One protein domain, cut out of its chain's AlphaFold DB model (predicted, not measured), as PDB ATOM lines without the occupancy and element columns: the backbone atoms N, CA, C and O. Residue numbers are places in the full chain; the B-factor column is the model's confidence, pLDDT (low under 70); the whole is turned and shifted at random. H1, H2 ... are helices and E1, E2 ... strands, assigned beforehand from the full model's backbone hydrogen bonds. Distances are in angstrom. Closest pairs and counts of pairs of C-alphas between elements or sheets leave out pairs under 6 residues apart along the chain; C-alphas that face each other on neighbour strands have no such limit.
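What this domain is: This is residues 187 to 319 of the 469 residues of an uncharacterized protein of Methanomicrobium sp (UniProt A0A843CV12). A small, strongly twisted and curled sheet of four strands, E4, E5, E1 and E7, has helix H1 on one face and helix H2 on the opposite face, and a separate hairpin of E2 and E3 reaches away from it, with residues 238 to 243 sticking out at its tip. E6 is beyond the sheet, and the loop at residues 286 to 291 sticks out where the backbone folds back from E6 into H2. The printed part has 133 residues, with two named helices and seven named strands in the order H1 E1 E2 E3 E4 E5 E6 H2 E7; the four-stranded sheet runs E4 - E5 - E1 - E7, all antiparallel. The class is mixed, helices and strands, with 62 residues, under half, in named elements. The whole is compact, with a radius of gyration of the C-alphas of 15.4 A and spans of 48 by 38 by 31 A.

Where its parts are: H1 is residues 187 to 200, 20.1 A long, beginning at C-alpha 187 (87.093, 88.505, 91.366). E1 is residues 206 to 211. E2, residues 234 to 239, and E3, residues 242 to 247, measure 15.6 A and 16.6 A. E4 is residues 261 to 264, and E5, residues 271 to 278, is 19.2 A long and bends by 66 degrees at residue 274. E6 is residues 282 to 286, H2 is residues 293 to 302, 14.4 A long, and E7, residues 316 to 318, ends at C-alpha 318 (104.199, 88.694, 100.320).

How they stand to each other: E4 and E5 form a hairpin, with N 263 and O 272 2.8 A apart. E5 pairs with E4 over residues 271 to 274 and with E1 over 274 to 278, where N 275 and O 210 are 2.8 A apart. E1 and E7 are antiparallel at 171 degrees, with N 209 and O 317 2.8 A apart. H1 has a height of 8.0 A over the sheet and is over none of its strands, but only just, with 2 C-alphas falling on E1; its closest C-alphas to E7 are Arg 198 and Ile 317, 6.0 A. H2, at a height of 10.3 A, is over E1 and E7 and runs across the strands, only just, at 61 degrees to E7 on the local plane; the closest C-alphas of H2 and E7 are Ile 300 and Thr 318, 6.3 A. E6 pairs with no named strand; its closest C-alpha pair with H2 is Val 285 and Lys 293, 6.2 A. In the hairpin of E2 and E3, N 237 and O 244 are 2.8 A apart, and both strands are apart from H1, E1, E4, E5, E6, H2 and E7. In H1 and H2 every O i to N i+4 pair is within hydrogen-bond range.

The domain as a whole: The C-alphas farthest apart, Gly 241 and Lys 280, are 52.5 A from each other. The links E1 to E2, E3 to E4 and H2 to E7 are long; in the first, residues 218 to 219 pair with 231 to 232, antiparallel. The printed part has no cut. Its mean pLDDT is 94.6, and no printed residue is under 70.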
ATOM      1  N   ASN A 187      85.719  88.278  91.802       97.75
ATOM      2  CA  ASN A 187      87.093  88.505  91.366       97.75
ATOM      3  C   ASN A 187      87.638  89.837  91.891       97.75
ATOM      4  O   ASN A 187      88.817  89.910  92.241       97.75
ATOM      5  N   ALA A 188      86.791  90.868  91.978       97.62
ATOM      6  CA  ALA A 188      87.188  92.157  92.522       97.62
ATOM      7  C   ALA A 188      87.477  92.090  94.026       97.62
ATOM      8  O   ALA A 188      88.543  92.523  94.458       97.62
ATOM      9  N   LEU A 189      86.592  91.470  94.809       97.88
ATOM     10  CA  LEU A 189      86.788  91.253  96.242       97.88
ATOM     11  C   LEU A 189      88.071  90.463  96.520       97.88
ATOM     12  O   LEU A 189      88.866  90.883  97.353       97.88
ATOM     13  N   CYS A 190      88.333  89.392  95.763       97.88
ATOM     14  CA  CYS A 190      89.562  88.610  95.902       97.88
ATOM     15  C   CYS A 190      90.824  89.458  95.667       97.88
ATOM     16  O   CYS A 190      91.763  89.402  96.459       97.88
ATOM     17  N   SER A 191      90.868  90.274  94.608       97.44
ATOM     18  CA  SER A 191      92.009  91.178  94.385       97.44
ATOM     19  C   SER A 191      92.123  92.240  95.485       97.44
ATOM     20  O   SER A 191      93.223  92.567  95.935       97.44
ATOM     21  N   MET A 192      90.991  92.772  95.945       97.31
ATOM     22  CA  MET A 192      90.955  93.774  97.004       97.31
ATOM     23  C   MET A 192      91.475  93.213  98.334       97.31
ATOM     24  O   MET A 192      92.322  93.851  98.958       97.31
ATOM     25  N   ASP A 193      91.063  92.007  98.731       98.00
ATOM     26  CA  ASP A 193      91.581  91.326  99.922       98.00
ATOM     27  C   ASP A 193      93.088  91.118  99.846       98.00
ATOM     28  O   ASP A 193      93.801  91.443 100.791       98.00
ATOM     29  N   GLN A 194      93.605  90.660  98.704       97.75
ATOM     30  CA  GLN A 194      95.044  90.472  98.508       97.75
ATOM     31  C   GLN A 194      95.834  91.759  98.763       97.75
ATOM     32  O   GLN A 194      96.836  91.755  99.485       97.75
ATOM     33  N   LYS A 195      95.348  92.888  98.235       96.31
ATOM     34  CA  LYS A 195      95.949  94.211  98.448       96.31
ATOM     35  C   LYS A 195      95.860  94.660  99.904       96.31
ATOM     36  O   LYS A 195      96.851  95.152 100.445       96.31
ATOM     37  N   LEU A 196      94.703  94.483 100.539       97.00
ATOM     38  CA  LEU A 196      94.473  94.884 101.929       97.00
ATOM     39  C   LEU A 196      95.308  94.048 102.904       97.00
ATOM     40  O   LEU A 196      95.972  94.610 103.775       97.00
ATOM     41  N   ILE A 197      95.370  92.730 102.708       97.25
ATOM     42  CA  ILE A 197      96.232  91.826 103.477       97.25
ATOM     43  C   ILE A 197      97.692  92.236 103.309       97.25
ATOM     44  O   ILE A 197      98.408  92.368 104.301       97.25
ATOM     45  N   ARG A 198      98.135  92.499 102.071       96.50
ATOM     46  CA  ARG A 198      99.514  92.925 101.793       96.50
ATOM     47  C   ARG A 198      99.875  94.208 102.536       96.50
ATOM     48  O   ARG A 198     100.967  94.287 103.096       96.50
ATOM     49  N   ALA A 199      98.965  95.181 102.573       95.62
ATOM     50  CA  ALA A 199      99.137  96.412 103.342       95.62
ATOM     51  C   ALA A 199      99.149  96.156 104.864       95.62
ATOM     52  O   ALA A 199      99.890  96.808 105.598       95.62
ATOM     53  N   ALA A 200      98.377  95.177 105.343       96.38
ATOM     54  CA  ALA A 200      98.284  94.832 106.759       96.38
ATOM     55  C   ALA A 200      99.479  94.014 107.287       96.38
ATOM     56  O   ALA A 200      99.739  94.062 108.496       96.38
ATOM     57  N   LEU A 201     100.224  93.304 106.421       97.19
ATOM     58  CA  LEU A 201     101.373  92.463 106.809       97.19
ATOM     59  C   LEU A 201     102.330  93.202 107.746       97.19
ATOM     60  O   LEU A 201     102.740  92.663 108.776       97.19
ATOM     61  N   GLU A 202     102.640  94.458 107.417       95.00
ATOM     62  CA  GLU A 202     103.612  95.242 108.161       95.00
ATOM     63  C   GLU A 202     103.192  95.462 109.620       95.00
ATOM     64  O   GLU A 202     103.983  95.225 110.539       95.00
ATOM     65  N   SER A 203     101.939  95.879 109.817       95.81
ATOM     66  CA  SER A 203     101.348  96.139 111.134       95.81
ATOM     67  C   SER A 203     101.238  94.876 111.992       95.81
ATOM     68  O   SER A 203     101.330  94.946 113.215       95.81
ATOM     69  N   LYS A 204     101.121  93.709 111.347       96.56
ATOM     70  CA  LYS A 204     101.099  92.389 111.990       96.56
ATOM     71  C   LYS A 204     102.502  91.824 112.248       96.56
ATOM     72  O   LYS A 204     102.630  90.713 112.753       96.56
ATOM     73  N   GLY A 205     103.564  92.561 111.910       97.19
ATOM     74  CA  GLY A 205     104.946  92.107 112.087       97.19
ATOM     75  C   GLY A 205     105.357  90.988 111.125       97.19
ATOM     76  O   GLY A 205     106.293  90.244 111.421       97.19
ATOM     77  N   LEU A 206     104.679  90.868 109.982       97.94
ATOM     78  CA  LEU A 206     104.911  89.848 108.961       97.94
ATOM     79  C   LEU A 206     105.535  90.453 107.696       97.94
ATOM     80  O   LEU A 206     105.378  91.637 107.400       97.94
ATOM     81  N   VAL A 207     106.237  89.618 106.934       97.88
ATOM     82  CA  VAL A 207     106.745  89.932 105.584       97.88
ATOM     83  C   VAL A 207     106.087  89.077 104.505       97.88
ATOM     84  O   VAL A 207     106.086  89.476 103.338       97.88
ATOM     85  N   SER A 208     105.522  87.930 104.890       98.25
ATOM     86  CA  SER A 208     104.759  87.025 104.033       98.25
ATOM     87  C   SER A 208     103.715  86.271 104.858       98.25
ATOM     88  O   SER A 208     103.919  86.036 106.051       98.25
ATOM     89  N   PHE A 209     102.617  85.896 104.221       98.56
ATOM     90  CA  PHE A 209     101.552  85.054 104.739       98.56
ATOM     91  C   PHE A 209     101.181  84.022 103.670       98.56
ATOM     92  O   PHE A 209     100.995  84.378 102.510       98.56
ATOM     93  N   ILE A 210     101.093  82.752 104.051       98.44
ATOM     94  CA  ILE A 210     100.722  81.639 103.180       98.44
ATOM     95  C   ILE A 210      99.504  80.971 103.799       98.44
ATOM     96  O   ILE A 210      99.639  80.304 104.823       98.44
ATOM     97  N   ALA A 211      98.333  81.168 103.196       98.38
ATOM     98  CA  ALA A 211      97.096  80.564 103.673       98.38
ATOM     99  C   ALA A 211      97.124  79.032 103.590       98.38
ATOM    100  O   ALA A 211      97.647  78.462 102.622       98.38
ATOM    101  N   ASP A 212      96.497  78.389 104.570       98.44
ATOM    102  CA  ASP A 212      96.176  76.966 104.520       98.44
ATOM    103  C   ASP A 212      95.289  76.677 103.294       98.44
ATOM    104  O   ASP A 212      94.451  77.491 102.892       98.44
ATOM    105  N   GLY A 213      95.524  75.545 102.634       97.25
ATOM    106  CA  GLY A 213      94.912  75.196 101.352       97.25
ATOM    107  C   GLY A 213      95.631  75.737 100.108       97.25
ATOM    108  O   GLY A 213      95.215  75.413  98.994       97.25
ATOM    109  N   THR A 214      96.714  76.515 100.253       98.06
ATOM    110  CA  THR A 214      97.518  76.988  99.107       98.06
ATOM    111  C   THR A 214      97.998  75.806  98.259       98.06
ATOM    112  O   THR A 214      98.599  74.864  98.774       98.06
ATOM    113  N   MET A 215      97.798  75.878  96.942       97.19
ATOM    114  CA  MET A 215      98.235  74.864  95.980       97.19
ATOM    115  C   MET A 215      99.472  75.375  95.241       97.19
ATOM    116  O   MET A 215      99.335  76.183  94.333       97.19
ATOM    117  N   PRO A 216     100.699  74.967  95.571       94.88
ATOM    118  CA  PRO A 216     101.895  75.582  94.990       94.88
ATOM    119  C   PRO A 216     102.253  75.118  93.565       94.88
ATOM    120  O   PRO A 216     102.859  75.878  92.807       94.88
ATOM    121  N   VAL A 217     101.908  73.890  93.158       94.56
ATOM    122  CA  VAL A 217     102.419  73.292  91.906       94.56
ATOM    123  C   VAL A 217     101.857  73.991  90.662       94.56
ATOM    124  O   VAL A 217     100.667  74.299  90.582       94.56
ATOM    125  N   ARG A 218     102.727  74.240  89.673       95.06
ATOM    126  CA  ARG A 218     102.431  75.046  88.478       95.06
ATOM    127  C   ARG A 218     102.550  74.253  87.180       95.06
ATOM    128  O   ARG A 218     103.388  73.361  87.065       95.06
ATOM    129  N   SER A 219     101.757  74.642  86.182       94.19
ATOM    130  CA  SER A 219     101.886  74.187  84.797       94.19
ATOM    131  C   SER A 219     102.488  75.286  83.923       94.19
ATOM    132  O   SER A 219     102.002  76.421  83.899       94.19
ATOM    133  N   TYR A 220     103.552  74.930  83.206       94.06
ATOM    134  CA  TYR A 220     104.310  75.832  82.349       94.06
ATOM    135  C   TYR A 220     103.933  75.625  80.887       94.06
ATOM    136  O   TYR A 220     103.758  74.497  80.423       94.06
ATOM    137  N   THR A 221     103.865  76.721  80.141       94.06
ATOM    138  CA  THR A 221     103.683  76.697  78.685       94.06
ATOM    139  C   THR A 221     104.800  77.481  78.021       94.06
ATOM    140  O   THR A 221     105.568  78.176  78.685       94.06
ATOM    141  N   LYS A 222     104.884  77.419  76.690       92.62
ATOM    142  CA  LYS A 222     105.849  78.236  75.938       92.62
ATOM    143  C   LYS A 222     105.646  79.750  76.106       92.62
ATOM    144  O   LYS A 222     106.557  80.497  75.781       92.62
ATOM    145  N   TYR A 223     104.473  80.185  76.575       93.12
ATOM    146  CA  TYR A 223     104.162  81.592  76.849       93.12
ATOM    147  C   TYR A 223     104.296  81.925  78.341       93.12
ATOM    148  O   TYR A 223     104.681  83.027  78.707       93.12
ATOM    149  N   ARG A 224     104.027  80.955  79.223       93.19
ATOM    150  CA  ARG A 224     104.162  81.091  80.680       93.19
ATOM    151  C   ARG A 224     105.294  80.197  81.174       93.19
ATOM    152  O   ARG A 224     105.071  79.173  81.815       93.19
ATOM    153  N   THR A 225     106.520  80.583  80.834       91.62
ATOM    154  CA  THR A 225     107.748  79.816  81.117       91.62
ATOM    155  C   THR A 225     108.310  80.057  82.519       91.62
ATOM    156  O   THR A 225     109.304  79.446  82.903       91.62
ATOM    157  N   TYR A 226     107.678  80.933  83.302       92.25
ATOM    158  CA  TYR A 226     108.172  81.368  84.600       92.25
ATOM    159  C   TYR A 226     107.097  81.263  85.683       92.25
ATOM    160  O   TYR A 226     105.939  81.595  85.444       92.25
ATOM    161  N   PHE A 227     107.477  80.828  86.890       92.56
ATOM    162  CA  PHE A 227     106.532  80.407  87.936       92.56
ATOM    163  C   PHE A 227     105.541  81.503  88.359       92.56
ATOM    164  O   PHE A 227     104.411  81.191  88.723       92.56
ATOM    165  N   ARG A 228     105.935  82.787  88.288       92.44
ATOM    166  CA  ARG A 228     105.052  83.921  88.628       92.44
ATOM    167  C   ARG A 228     103.868  84.042  87.671       92.44
ATOM    168  O   ARG A 228     102.774  84.359  88.105       92.44
ATOM    169  N   VAL A 229     104.076  83.742  86.389       92.12
ATOM    170  CA  VAL A 229     103.023  83.801  85.360       92.12
ATOM    171  C   VAL A 229     102.428  82.434  85.043       92.12
ATOM    172  O   VAL A 229     101.392  82.353  84.392       92.12
ATOM    173  N   ALA A 230     103.069  81.352  85.486       93.44
ATOM    174  CA  ALA A 230     102.565  79.997  85.342       93.44
ATOM    175  C   ALA A 230     101.268  79.813  86.138       93.44
ATOM    176  O   ALA A 230     101.093  80.364  87.224       93.44
ATOM    177  N   GLY A 231     100.359  79.026  85.578       92.56
ATOM    178  CA  GLY A 231      99.029  78.793  86.136       92.56
ATOM    179  C   GLY A 231      98.972  77.490  86.922       92.56
ATOM    180  O   GLY A 231      99.976  76.772  87.000       92.56
ATOM    181  N   PRO A 232      97.803  77.168  87.488       94.00
ATOM    182  CA  PRO A 232      97.643  75.979  88.307       94.00
ATOM    183  C   PRO A 232      97.923  74.704  87.511       94.00
ATOM    184  O   PRO A 232      97.560  74.581  86.337       94.00
ATOM    185  N   ALA A 233      98.581  73.741  88.155       92.88
ATOM    186  CA  ALA A 233      98.703  72.396  87.619       92.88
ATOM    187  C   ALA A 233      97.395  71.634  87.860       92.88
ATOM    188  O   ALA A 233      97.123  71.170  88.966       92.88
ATOM    189  N   LEU A 234      96.571  71.544  86.815       90.56
ATOM    190  CA  LEU A 234      95.264  70.896  86.862       90.56
ATOM    191  C   LEU A 234      95.277  69.578  86.082       90.56
ATOM    192  O   LEU A 234      95.844  69.509  84.988       90.56
ATOM    193  N   TYR A 235      94.595  68.556  86.595       87.06
ATOM    194  CA  TYR A 235      94.286  67.336  85.852       87.06
ATOM    195  C   TYR A 235      92.787  67.217  85.586       87.06
ATOM    196  O   TYR A 235      91.945  67.744  86.311       87.06
ATOM    197  N   THR A 236      92.456  66.542  84.487       87.69
ATOM    198  CA  THR A 236      91.069  66.341  84.065       87.69
ATOM    199  C   THR A 236      90.448  65.171  84.815       87.69
ATOM    200  O   THR A 236      90.959  64.053  84.760       87.69
ATOM    201  N   VAL A 237      89.293  65.406  85.428       85.94
ATOM    202  CA  VAL A 237      88.496  64.389  86.111       85.94
ATOM    203  C   VAL A 237      87.191  64.182  85.360       85.94
ATOM    204  O   VAL A 237      86.410  65.112  85.163       85.94
ATOM    205  N   ARG A 238      86.951  62.939  84.933       87.38
ATOM    206  CA  ARG A 238      85.700  62.524  84.288       87.38
ATOM    207  C   ARG A 238      84.869  61.717  85.277       87.38
ATOM    208  O   ARG A 238      85.261  60.611  85.640       87.38
ATOM    209  N   ARG A 239      83.722  62.250  85.702       81.56
ATOM    210  CA  ARG A 239      82.759  61.552  86.576       81.56
ATOM    211  C   ARG A 239      81.349  61.737  86.027       81.56
ATOM    212  O   ARG A 239      80.913  62.862  85.823       81.56
ATOM    213  N   GLY A 240      80.648  60.632  85.761       75.94
ATOM    214  CA  GLY A 240      79.241  60.662  85.333       75.94
ATOM    215  C   GLY A 240      78.960  61.473  84.058       75.94
ATOM    216  O   GLY A 240      77.900  62.073  83.950       75.94
ATOM    217  N   GLY A 241      79.911  61.548  83.119       80.38
ATOM    218  CA  GLY A 241      79.787  62.348  81.889       80.38
ATOM    219  C   GLY A 241      80.185  63.824  82.027       80.38
ATOM    220  O   GLY A 241      80.364  64.489  81.010       80.38
ATOM    221  N   ALA A 242      80.407  64.324  83.247       76.25
ATOM    222  CA  ALA A 242      80.932  65.665  83.486       76.25
ATOM    223  C   ALA A 242      82.469  65.674  83.474       76.25
ATOM    224  O   ALA A 242      83.120  64.766  84.004       76.25
ATOM    225  N   VAL A 243      83.045  66.721  82.875       80.69
ATOM    226  CA  VAL A 243      84.483  67.011  82.895       80.69
ATOM    227  C   VAL A 243      84.729  68.118  83.915       80.69
ATOM    228  O   VAL A 243      84.193  69.213  83.781       80.69
ATOM    229  N   THR A 244      85.531  67.822  84.933       84.25
ATOM    230  CA  THR A 244      85.957  68.766  85.977       84.25
ATOM    231  C   THR A 244      87.481  68.833  86.022       84.25
ATOM    232  O   THR A 244      88.161  67.999  85.417       84.25
ATOM    233  N   TYR A 245      88.021  69.841  86.702       84.56
ATOM    234  CA  TYR A 245      89.458  70.046  86.847       84.56
ATOM    235  C   TYR A 245      89.814  70.096  88.328       84.56
ATOM    236  O   TYR A 245      89.175  70.820  89.088       84.56
ATOM    237  N   GLU A 246      90.831  69.337  88.722       86.81
ATOM    238  CA  GLU A 246      91.330  69.278  90.097       86.81
ATOM    239  C   GLU A 246      92.824  69.621  90.122       86.81
ATOM    240  O   GLU A 246      93.550  69.342  89.164       86.81
ATOM    241  N   HIS A 247      93.286  70.250  91.206       88.50
ATOM    242  CA  HIS A 247      94.702  70.569  91.402       88.50
ATOM    243  C   HIS A 247      95.508  69.294  91.638       88.50
ATOM    244  O   HIS A 247      95.158  68.486  92.490       88.50
ATOM    245  N   SER A 248      96.637  69.141  90.947       85.81
ATOM    246  CA  SER A 248      97.575  68.030  91.162       85.81
ATOM    247  C   SER A 248      98.522  68.259  92.351       85.81
ATOM    248  O   SER A 248      99.557  67.605  92.447       85.81
ATOM    249  N   SER A 249      98.232  69.249  93.195       89.00
ATOM    250  CA  SER A 249      99.097  69.692  94.284       89.00
ATOM    251  C   SER A 249      98.602  69.154  95.620       89.00
ATOM    252  O   SER A 249      97.400  69.122  95.869       89.00
ATOM    253  N   VAL A 250      99.529  68.804  96.511       93.62
ATOM    254  CA  VAL A 250      99.211  68.678  97.939       93.62
ATOM    255  C   VAL A 250      99.010  70.100  98.486       93.62
ATOM    256  O   VAL A 250      99.865  70.951  98.206       93.62
ATOM    257  N   PRO A 251      97.899  70.396  99.191       96.38
ATOM    258  CA  PRO A 251      97.693  71.702  99.804       96.38
ATOM    259  C   PRO A 251      98.703  71.938 100.925       96.38
ATOM    260  O   PRO A 251      99.059  71.021 101.668       96.38
ATOM    261  N   TYR A 252      99.154  73.180 101.050       97.62
ATOM    262  CA  TYR A 252      99.903  73.616 102.219       97.62
ATOM    263  C   TYR A 252      98.987  73.736 103.427       97.62
ATOM    264  O   TYR A 252      97.915  74.317 103.342       97.62
ATOM    265  N   GLU A 253      99.452  73.200 104.549       97.75
ATOM    266  CA  GLU A 253      98.769  73.223 105.837       97.75
ATOM    267  C   GLU A 253      99.820  73.586 106.882       97.75
ATOM    268  O   GLU A 253     100.806  72.863 107.054       97.75
ATOM    269  N   CYS A 254      99.671  74.733 107.537       97.88
ATOM    270  CA  CYS A 254     100.639  75.205 108.511       97.88
ATOM    271  C   CYS A 254     100.625  74.299 109.756       97.88
ATOM    272  O   CYS A 254      99.608  74.210 110.444       97.88
ATOM    273  N   PRO A 255     101.762  73.680 110.131       97.69
ATOM    274  CA  PRO A 255     101.859  72.922 111.372       97.69
ATOM    275  C   PRO A 255     101.557  73.803 112.588       97.69
ATOM    276  O   PRO A 255     102.018  74.948 112.660       97.69
ATOM    277  N   ALA A 256     100.843  73.256 113.574       97.19
ATOM    278  CA  ALA A 256     100.455  73.980 114.785       97.19
ATOM    279  C   ALA A 256     101.673  74.525 115.554       97.19
ATOM    280  O   ALA A 256     101.639  75.627 116.102       97.19
ATOM    281  N   GLU A 257     102.787  73.793 115.539       97.25
ATOM    282  CA  GLU A 257     104.033  74.164 116.209       97.25
ATOM    283  C   GLU A 257     104.733  75.363 115.552       97.25
ATOM    284  O   GLU A 257     105.567  76.009 116.188       97.25
ATOM    285  N   LEU A 258     104.392  75.696 114.300       97.00
ATOM    286  CA  LEU A 258     104.838  76.934 113.657       97.00
ATOM    287  C   LEU A 258     103.948  78.132 113.997       97.00
ATOM    288  O   LEU A 258     104.236  79.228 113.514       97.00
ATOM    289  N   THR A 259     102.950  77.969 114.875       96.69
ATOM    290  CA  THR A 259     102.020  79.012 115.338       96.69
ATOM    291  C   THR A 259     101.322  79.703 114.159       96.69
ATOM    292  O   THR A 259     101.736  80.807 113.784       96.69
ATOM    293  N   PRO A 260     100.328  79.049 113.524       97.25
ATOM    294  CA  PRO A 260      99.578  79.649 112.427       97.25
ATOM    295  C   PRO A 260      98.954  80.977 112.861       97.25
ATOM    296  O   PRO A 260      98.621  81.178 114.030       97.25
ATOM    297  N   VAL A 261      98.833  81.898 111.911       97.88
ATOM    298  CA  VAL A 261      98.257  83.224 112.128       97.88
ATOM    299  C   VAL A 261      96.900  83.311 111.447       97.88
ATOM    300  O   VAL A 261      96.714  82.774 110.358       97.88
ATOM    301  N   GLU A 262      95.972  84.015 112.082       97.69
ATOM    302  CA  GLU A 262      94.688  84.371 111.490       97.69
ATOM    303  C   GLU A 262      94.810  85.678 110.699       97.69
ATOM    304  O   GLU A 262      95.403  86.669 111.152       97.69
ATOM    305  N   MET A 263      94.231  85.677 109.504       97.81
ATOM    306  CA  MET A 263      94.146  86.822 108.615       97.81
ATOM    307  C   MET A 263      92.686  87.064 108.253       97.81
ATOM    308  O   MET A 263      92.012  86.187 107.719       97.81
ATOM    309  N   GLU A 264      92.202  88.264 108.546       97.31
ATOM    310  CA  GLU A 264      90.882  88.705 108.106       97.31
ATOM    311  C   GLU A 264      90.894  88.950 106.594       97.31
ATOM    312  O   GLU A 264      91.910  89.379 106.043       97.31
ATOM    313  N   LEU A 265      89.755  88.702 105.951       97.19
ATOM    314  CA  LEU A 265      89.469  89.087 104.571       97.19
ATOM    315  C   LEU A 265      88.581  90.340 104.604       97.19
ATOM    316  O   LEU A 265      87.362  90.209 104.731       97.19
ATOM    317  N   PRO A 266      89.141  91.564 104.601       92.69
ATOM    318  CA  PRO A 266      88.359  92.755 104.924       92.69
ATOM    319  C   PRO A 266      87.337  93.136 103.845       92.69
ATOM    320  O   PRO A 266      86.368  93.825 104.150       92.69
ATOM    321  N   ALA A 267      87.558  92.725 102.594       94.69
ATOM    322  CA  ALA A 267      86.666  92.983 101.475       94.69
ATOM    323  C   ALA A 267      85.615  91.877 101.324       94.69
ATOM    324  O   ALA A 267      84.425  92.179 101.345       94.69
ATOM    325  N   SER A 268      86.021  90.607 101.185       94.06
ATOM    326  CA  SER A 268      85.064  89.499 101.001       94.06
ATOM    327  C   SER A 268      84.414  88.998 102.292       94.06
ATOM    328  O   SER A 268      83.371  88.344 102.241       94.06
ATOM    329  N   GLY A 269      84.989  89.334 103.449       93.88
ATOM    330  CA  GLY A 269      84.560  88.853 104.754       93.88
ATOM    331  C   GLY A 269      85.122  87.471 105.099       93.88
ATOM    332  O   GLY A 269      85.407  86.638 104.240       93.88
ATOM    333  N   GLY A 270      85.253  87.209 106.399       95.19
ATOM    334  CA  GLY A 270      85.759  85.944 106.930       95.19
ATOM    335  C   GLY A 270      87.200  86.022 107.425       95.19
ATOM    336  O   GLY A 270      87.808  87.091 107.497       95.19
ATOM    337  N   VAL A 271      87.719  84.863 107.821       97.44
ATOM    338  CA  VAL A 271      89.057  84.697 108.391       97.44
ATOM    339  C   VAL A 271      89.680  83.446 107.790       97.44
ATOM    340  O   VAL A 271      89.023  82.409 107.694       97.44
ATOM    341  N   ILE A 272      90.943  83.552 107.398       97.69
ATOM    342  CA  ILE A 272      91.767  82.435 106.937       97.69
ATOM    343  C   ILE A 272      92.951  82.243 107.880       97.69
ATOM    344  O   ILE A 272      93.475  83.204 108.443       97.69
ATOM    345  N   THR A 273      93.380  80.998 108.055       98.38
ATOM    346  CA  THR A 273      94.577  80.641 108.823       98.38
ATOM    347  C   THR A 273      95.732  80.327 107.887       98.38
ATOM    348  O   THR A 273      95.533  80.048 106.702       98.38
ATOM    349  N   GLY A 274      96.960  80.419 108.390       98.12
ATOM    350  CA  GLY A 274      98.121  80.028 107.606       98.12
ATOM    351  C   GLY A 274      99.457  80.349 108.251       98.12
ATOM    352  O   GLY A 274      99.551  80.840 109.378       98.12
ATOM    353  N   LEU A 275     100.528  80.097 107.505       98.56
ATOM    354  CA  LEU A 275     101.894  80.370 107.926       98.56
ATOM    355  C   LEU A 275     102.246  81.845 107.693       98.56
ATOM    356  O   LEU A 275     102.312  82.302 106.558       98.56
ATOM    357  N   GLY A 276     102.562  82.584 108.757       98.25
ATOM    358  CA  GLY A 276     103.172  83.914 108.653       98.25
ATOM    359  C   GLY A 276     104.697  83.861 108.780       98.25
ATOM    360  O   GLY A 276     105.195  83.316 109.767       98.25
ATOM    361  N   ILE A 277     105.443  84.465 107.847       98.31
ATOM    362  CA  ILE A 277     106.887  84.743 107.992       98.31
ATOM    363  C   ILE A 277     107.047  86.109 108.645       98.31
ATOM    364  O   ILE A 277     106.521  87.108 108.152       98.31
ATOM    365  N   ARG A 278     107.773  86.159 109.760       98.06
ATOM    366  CA  ARG A 278     107.895  87.341 110.616       98.06
ATOM    367  C   ARG A 278     108.987  88.283 110.106       98.06
ATOM    368  O   ARG A 278     109.915  87.877 109.403       98.06
ATOM    369  N   LYS A 279     108.894  89.561 110.471       96.94
ATOM    370  CA  LYS A 279     109.967  90.544 110.251       96.94
ATOM    371  C   LYS A 279     111.247  90.127 110.986       96.94
ATOM    372  O   LYS A 279     111.180  89.685 112.131       96.94
ATOM    373  N   LYS A 280     112.406  90.328 110.346       96.69
ATOM    374  CA  LYS A 280     113.756  89.995 110.855       96.69
ATOM    375  C   LYS A 280     113.977  88.513 111.176       96.69
ATOM    376  O   LYS A 280     114.919  88.159 111.892       96.69
ATOM    377  N   GLU A 281     113.099  87.650 110.680       97.62
ATOM    378  CA  GLU A 281     113.164  86.214 110.908       97.62
ATOM    379  C   GLU A 281     114.163  85.555 109.962       97.62
ATOM    380  O   GLU A 281     114.226  85.901 108.786       97.62
ATOM    381  N   VAL A 282     114.908  84.579 110.471       98.31
ATOM    382  CA  VAL A 282     115.671  83.617 109.680       98.31
ATOM    383  C   VAL A 282     114.866  82.319 109.658       98.31
ATOM    384  O   VAL A 282     114.828  81.590 110.649       98.31
ATOM    385  N   PHE A 283     114.187  82.044 108.547       98.62
ATOM    386  CA  PHE A 283     113.275  80.914 108.389       98.62
ATOM    387  C   PHE A 283     113.884  79.854 107.466       98.62
ATOM    388  O   PHE A 283     114.209  80.139 106.310       98.62
ATOM    389  N   ALA A 284     114.023  78.627 107.968       98.56
ATOM    390  CA  ALA A 284     114.571  77.507 107.208       98.56
ATOM    391  C   ALA A 284     113.462  76.624 106.634       98.56
ATOM    392  O   ALA A 284     112.526  76.253 107.343       98.56
ATOM    393  N   VAL A 285     113.616  76.228 105.373       98.38
ATOM    394  CA  VAL A 285     112.783  75.229 104.695       98.38
ATOM    395  C   VAL A 285     113.668  74.049 104.330       98.38
ATOM    396  O   VAL A 285     114.462  74.115 103.394       98.38
ATOM    397  N   VAL A 286     113.554  72.966 105.086       97.56
ATOM    398  CA  VAL A 286     114.390  71.775 104.946       97.56
ATOM    399  C   VAL A 286     113.623  70.610 104.350       97.56
ATOM    400  O   VAL A 286     112.399  70.570 104.383       97.56
ATOM    401  N   GLY A 287     114.335  69.639 103.802       94.19
ATOM    402  CA  GLY A 287     113.731  68.452 103.208       94.19
ATOM    403  C   GLY A 287     114.684  67.774 102.240       94.19
ATOM    404  O   GLY A 287     115.655  68.381 101.780       94.19
ATOM    405  N   SER A 288     114.383  66.525 101.903       90.25
ATOM    406  CA  SER A 288     115.143  65.772 100.905       90.25
ATOM    407  C   SER A 288     114.999  66.379  99.501       90.25
ATOM    408  O   SER A 288     114.277  67.363  99.268       90.25
ATOM    409  N   ASN A 289     115.726  65.816  98.543       88.44
ATOM    410  CA  ASN A 289     115.607  66.175  97.136       88.44
ATOM    411  C   ASN A 289     114.170  65.953  96.651       88.44
ATOM    412  O   ASN A 289     113.514  64.998  97.049       88.44
ATOM    413  N   ALA A 290     113.693  66.855  95.792       85.94
ATOM    414  CA  ALA A 290     112.346  66.830  95.221       85.94
ATOM    415  C   ALA A 290     111.164  66.963  96.209       85.94
ATOM    416  O   ALA A 290     110.026  66.899  95.772       85.94
ATOM    417  N   GLU A 291     111.378  67.283  97.490       92.38
ATOM    418  CA  GLU A 291     110.276  67.452  98.465       92.38
ATOM    419  C   GLU A 291     109.448  68.742  98.295       92.38
ATOM    420  O   GLU A 291     108.416  68.921  98.940       92.38
ATOM    421  N   GLY A 292     109.864  69.653  97.408       93.38
ATOM    422  CA  GLY A 292     109.137  70.896  97.115       93.38
ATOM    423  C   GLY A 292     109.692  72.160  97.782       93.38
ATOM    424  O   GLY A 292     108.991  73.166  97.840       93.38
ATOM    425  N   LYS A 293     110.951  72.152  98.249       96.44
ATOM    426  CA  LYS A 293     111.598  73.324  98.875       96.44
ATOM    427  C   LYS A 293     111.638  74.542  97.945       96.44
ATOM    428  O   LYS A 293     111.115  75.596  98.292       96.44
ATOM    429  N   SER A 294     112.178  74.392  96.734       95.75
ATOM    430  CA  SER A 294     112.216  75.479  95.745       95.75
ATOM    431  C   SER A 294     110.811  75.915  95.326       95.75
ATOM    432  O   SER A 294     110.566  77.102  95.134       95.75
ATOM    433  N   THR A 295     109.861  74.978  95.251       96.12
ATOM    434  CA  THR A 295     108.442  75.259  94.983       96.12
ATOM    435  C   THR A 295     107.816  76.127  96.083       96.12
ATOM    436  O   THR A 295     107.091  77.075  95.780       96.12
ATOM    437  N   PHE A 296     108.161  75.891  97.349       97.62
ATOM    438  CA  PHE A 296     107.748  76.731  98.474       97.62
ATOM    439  C   PHE A 296     108.338  78.148  98.377       97.62
ATOM    440  O   PHE A 296     107.607  79.135  98.485       97.62
ATOM    441  N   LEU A 297     109.638  78.272  98.073       97.75
ATOM    442  CA  LEU A 297     110.283  79.576  97.855       97.75
ATOM    443  C   LEU A 297     109.642  80.355  96.693       97.75
ATOM    444  O   LEU A 297     109.402  81.560  96.796       97.75
ATOM    445  N   GLN A 298     109.347  79.666  95.588       96.19
ATOM    446  CA  GLN A 298     108.664  80.237  94.426       96.19
ATOM    447  C   GLN A 298     107.248  80.702  94.773       96.19
ATOM    448  O   GLN A 298     106.859  81.791  94.358       96.19
ATOM    449  N   THR A 299     106.515  79.925  95.571       96.81
ATOM    450  CA  THR A 299     105.159  80.260  96.031       96.81
ATOM    451  C   THR A 299     105.163  81.571  96.815       96.81
ATOM    452  O   THR A 299     104.451  82.510  96.461       96.81
ATOM    453  N   ILE A 300     106.070  81.706  97.787       97.19
ATOM    454  CA  ILE A 300     106.246  82.952  98.548       97.19
ATOM    455  C   ILE A 300     106.621  84.116  97.637       97.19
ATOM    456  O   ILE A 300     106.066  85.208  97.770       97.19
ATOM    457  N   ARG A 301     107.527  83.904  96.678       95.06
ATOM    458  CA  ARG A 301     107.924  84.959  95.743       95.06
ATOM    459  C   ARG A 301     106.771  85.393  94.833       95.06
ATOM    460  O   ARG A 301     106.667  86.584  94.553       95.06
ATOM    461  N   SER A 302     105.896  84.478  94.409       94.19
ATOM    462  CA  SER A 302     104.684  84.845  93.667       94.19
ATOM    463  C   SER A 302     103.675  85.629  94.502       94.19
ATOM    464  O   SER A 302     102.907  86.376  93.921       94.19
ATOM    465  N   GLY A 303     103.723  85.585  95.839       95.31
ATOM    466  CA  GLY A 303     102.816  86.386  96.673       95.31
ATOM    467  C   GLY A 303     102.992  87.910  96.578       95.31
ATOM    468  O   GLY A 303     102.209  88.670  97.154       95.31
ATOM    469  N   CYS A 304     104.008  88.377  95.845       94.25
ATOM    470  CA  CYS A 304     104.141  89.786  95.456       94.25
ATOM    471  C   CYS A 304     103.119  90.209  94.384       94.25
ATOM    472  O   CYS A 304     103.011  91.398  94.088       94.25
ATOM    473  N   ASP A 305     102.426  89.242  93.786       93.56
ATOM    474  CA  ASP A 305     101.468  89.406  92.702       93.56
ATOM    475  C   ASP A 305     100.063  89.026  93.187       93.56
ATOM    476  O   ASP A 305      99.918  88.208  94.099       93.56
ATOM    477  N   ASP A 306      99.035  89.616  92.578       95.31
ATOM    478  CA  ASP A 306      97.639  89.263  92.851       95.31
ATOM    479  C   ASP A 306      97.162  88.203  91.854       95.31
ATOM    480  O   ASP A 306      97.420  88.312  90.650       95.31
ATOM    481  N   HIS A 307      96.415  87.212  92.329       96.31
ATOM    482  CA  HIS A 307      95.915  86.090  91.537       96.31
ATOM    483  C   HIS A 307      94.384  86.025  91.531       96.31
ATOM    484  O   HIS A 307      93.719  86.430  92.481       96.31
ATOM    485  N   LEU A 308      93.816  85.524  90.435       96.69
ATOM    486  CA  LEU A 308      92.391  85.232  90.321       96.69
ATOM    487  C   LEU A 308      92.006  84.050  91.227       96.69
ATOM    488  O   LEU A 308      92.819  83.143  91.431       96.69
ATOM    489  N   PRO A 309      90.746  84.000  91.701       96.00
ATOM    490  CA  PRO A 309      90.217  82.830  92.396       96.00
ATOM    491  C   PRO A 309      90.437  81.530  91.612       96.00
ATOM    492  O   PRO A 309      90.128  81.458  90.420       96.00
ATOM    493  N   GLY A 310      90.909  80.484  92.296       93.56
ATOM    494  CA  GLY A 310      91.168  79.171  91.697       93.56
ATOM    495  C   GLY A 310      92.593  78.966  91.172       93.56
ATOM    496  O   GLY A 310      92.930  77.846  90.781       93.56
ATOM    497  N   ASP A 311      93.452  79.992  91.208       96.25
ATOM    498  CA  ASP A 311      94.888  79.836  90.943       96.25
ATOM    499  C   ASP A 311      95.575  78.928  91.976       96.25
ATOM    500  O   ASP A 311      96.546  78.241  91.653       96.25
ATOM    501  N   GLY A 312      95.071  78.910  93.209       96.31
ATOM    502  CA  GLY A 312      95.638  78.205  94.351       96.31
ATOM    503  C   GLY A 312      96.673  79.014  95.135       96.31
ATOM    504  O   GLY A 312      97.161  78.522  96.147       96.31
ATOM    505  N   ARG A 313      97.027  80.226  94.688       96.75
ATOM    506  CA  ARG A 313      97.962  81.140  95.373       96.75
ATOM    507  C   ARG A 313      97.324  82.475  95.746       96.75
ATOM    508  O   ARG A 313      98.033  83.357  96.218       96.75
ATOM    509  N   GLU A 314      96.012  82.623  95.573       96.19
ATOM    510  CA  GLU A 314      95.276  83.864  95.843       96.19
ATOM    511  C   GLU A 314      95.478  84.410  97.257       96.19
ATOM    512  O   GLU A 314      95.407  85.611  97.439       96.19
ATOM    513  N   TYR A 315      95.789  83.576  98.251       97.38
ATOM    514  CA  TYR A 315      96.086  84.030  99.616       97.38
ATOM    515  C   TYR A 315      97.499  83.663 100.087       97.38
ATOM    516  O   TYR A 315      97.782  83.602 101.283       97.38
ATOM    517  N   THR A 316      98.416  83.460  99.139       97.62
ATOM    518  CA  THR A 316      99.849  83.598  99.402       97.62
ATOM    519  C   THR A 316     100.232  85.046  99.151       97.62
ATOM    520  O   THR A 316     100.330  85.466  98.006       97.62
ATOM    521  N   ILE A 317     100.455  85.819 100.211       97.75
ATOM    522  CA  ILE A 317     100.676  87.264 100.140       97.75
ATOM    523  C   ILE A 317     102.034  87.606 100.717       97.75
ATOM    524  O   ILE A 317     102.323  87.336 101.878       97.75
ATOM    525  N   THR A 318     102.862  88.266  99.921       96.69
ATOM    526  CA  THR A 318     104.199  88.694 100.320       96.69
ATOM    527  C   THR A 318     104.352  90.187 100.079       96.69
ATOM    528  O   THR A 318     103.835  90.750  99.113       96.69
ATOM    529  N   SER A 319     105.061  90.848 100.989       92.06
ATOM    530  CA  SER A 319     105.472  92.243 100.822       92.06
ATOM    531  C   SER A 319     106.264  92.426  99.516       92.06
ATOM    532  O   SER A 319     107.070  91.581  99.156       92.06
TER     533      SER A 319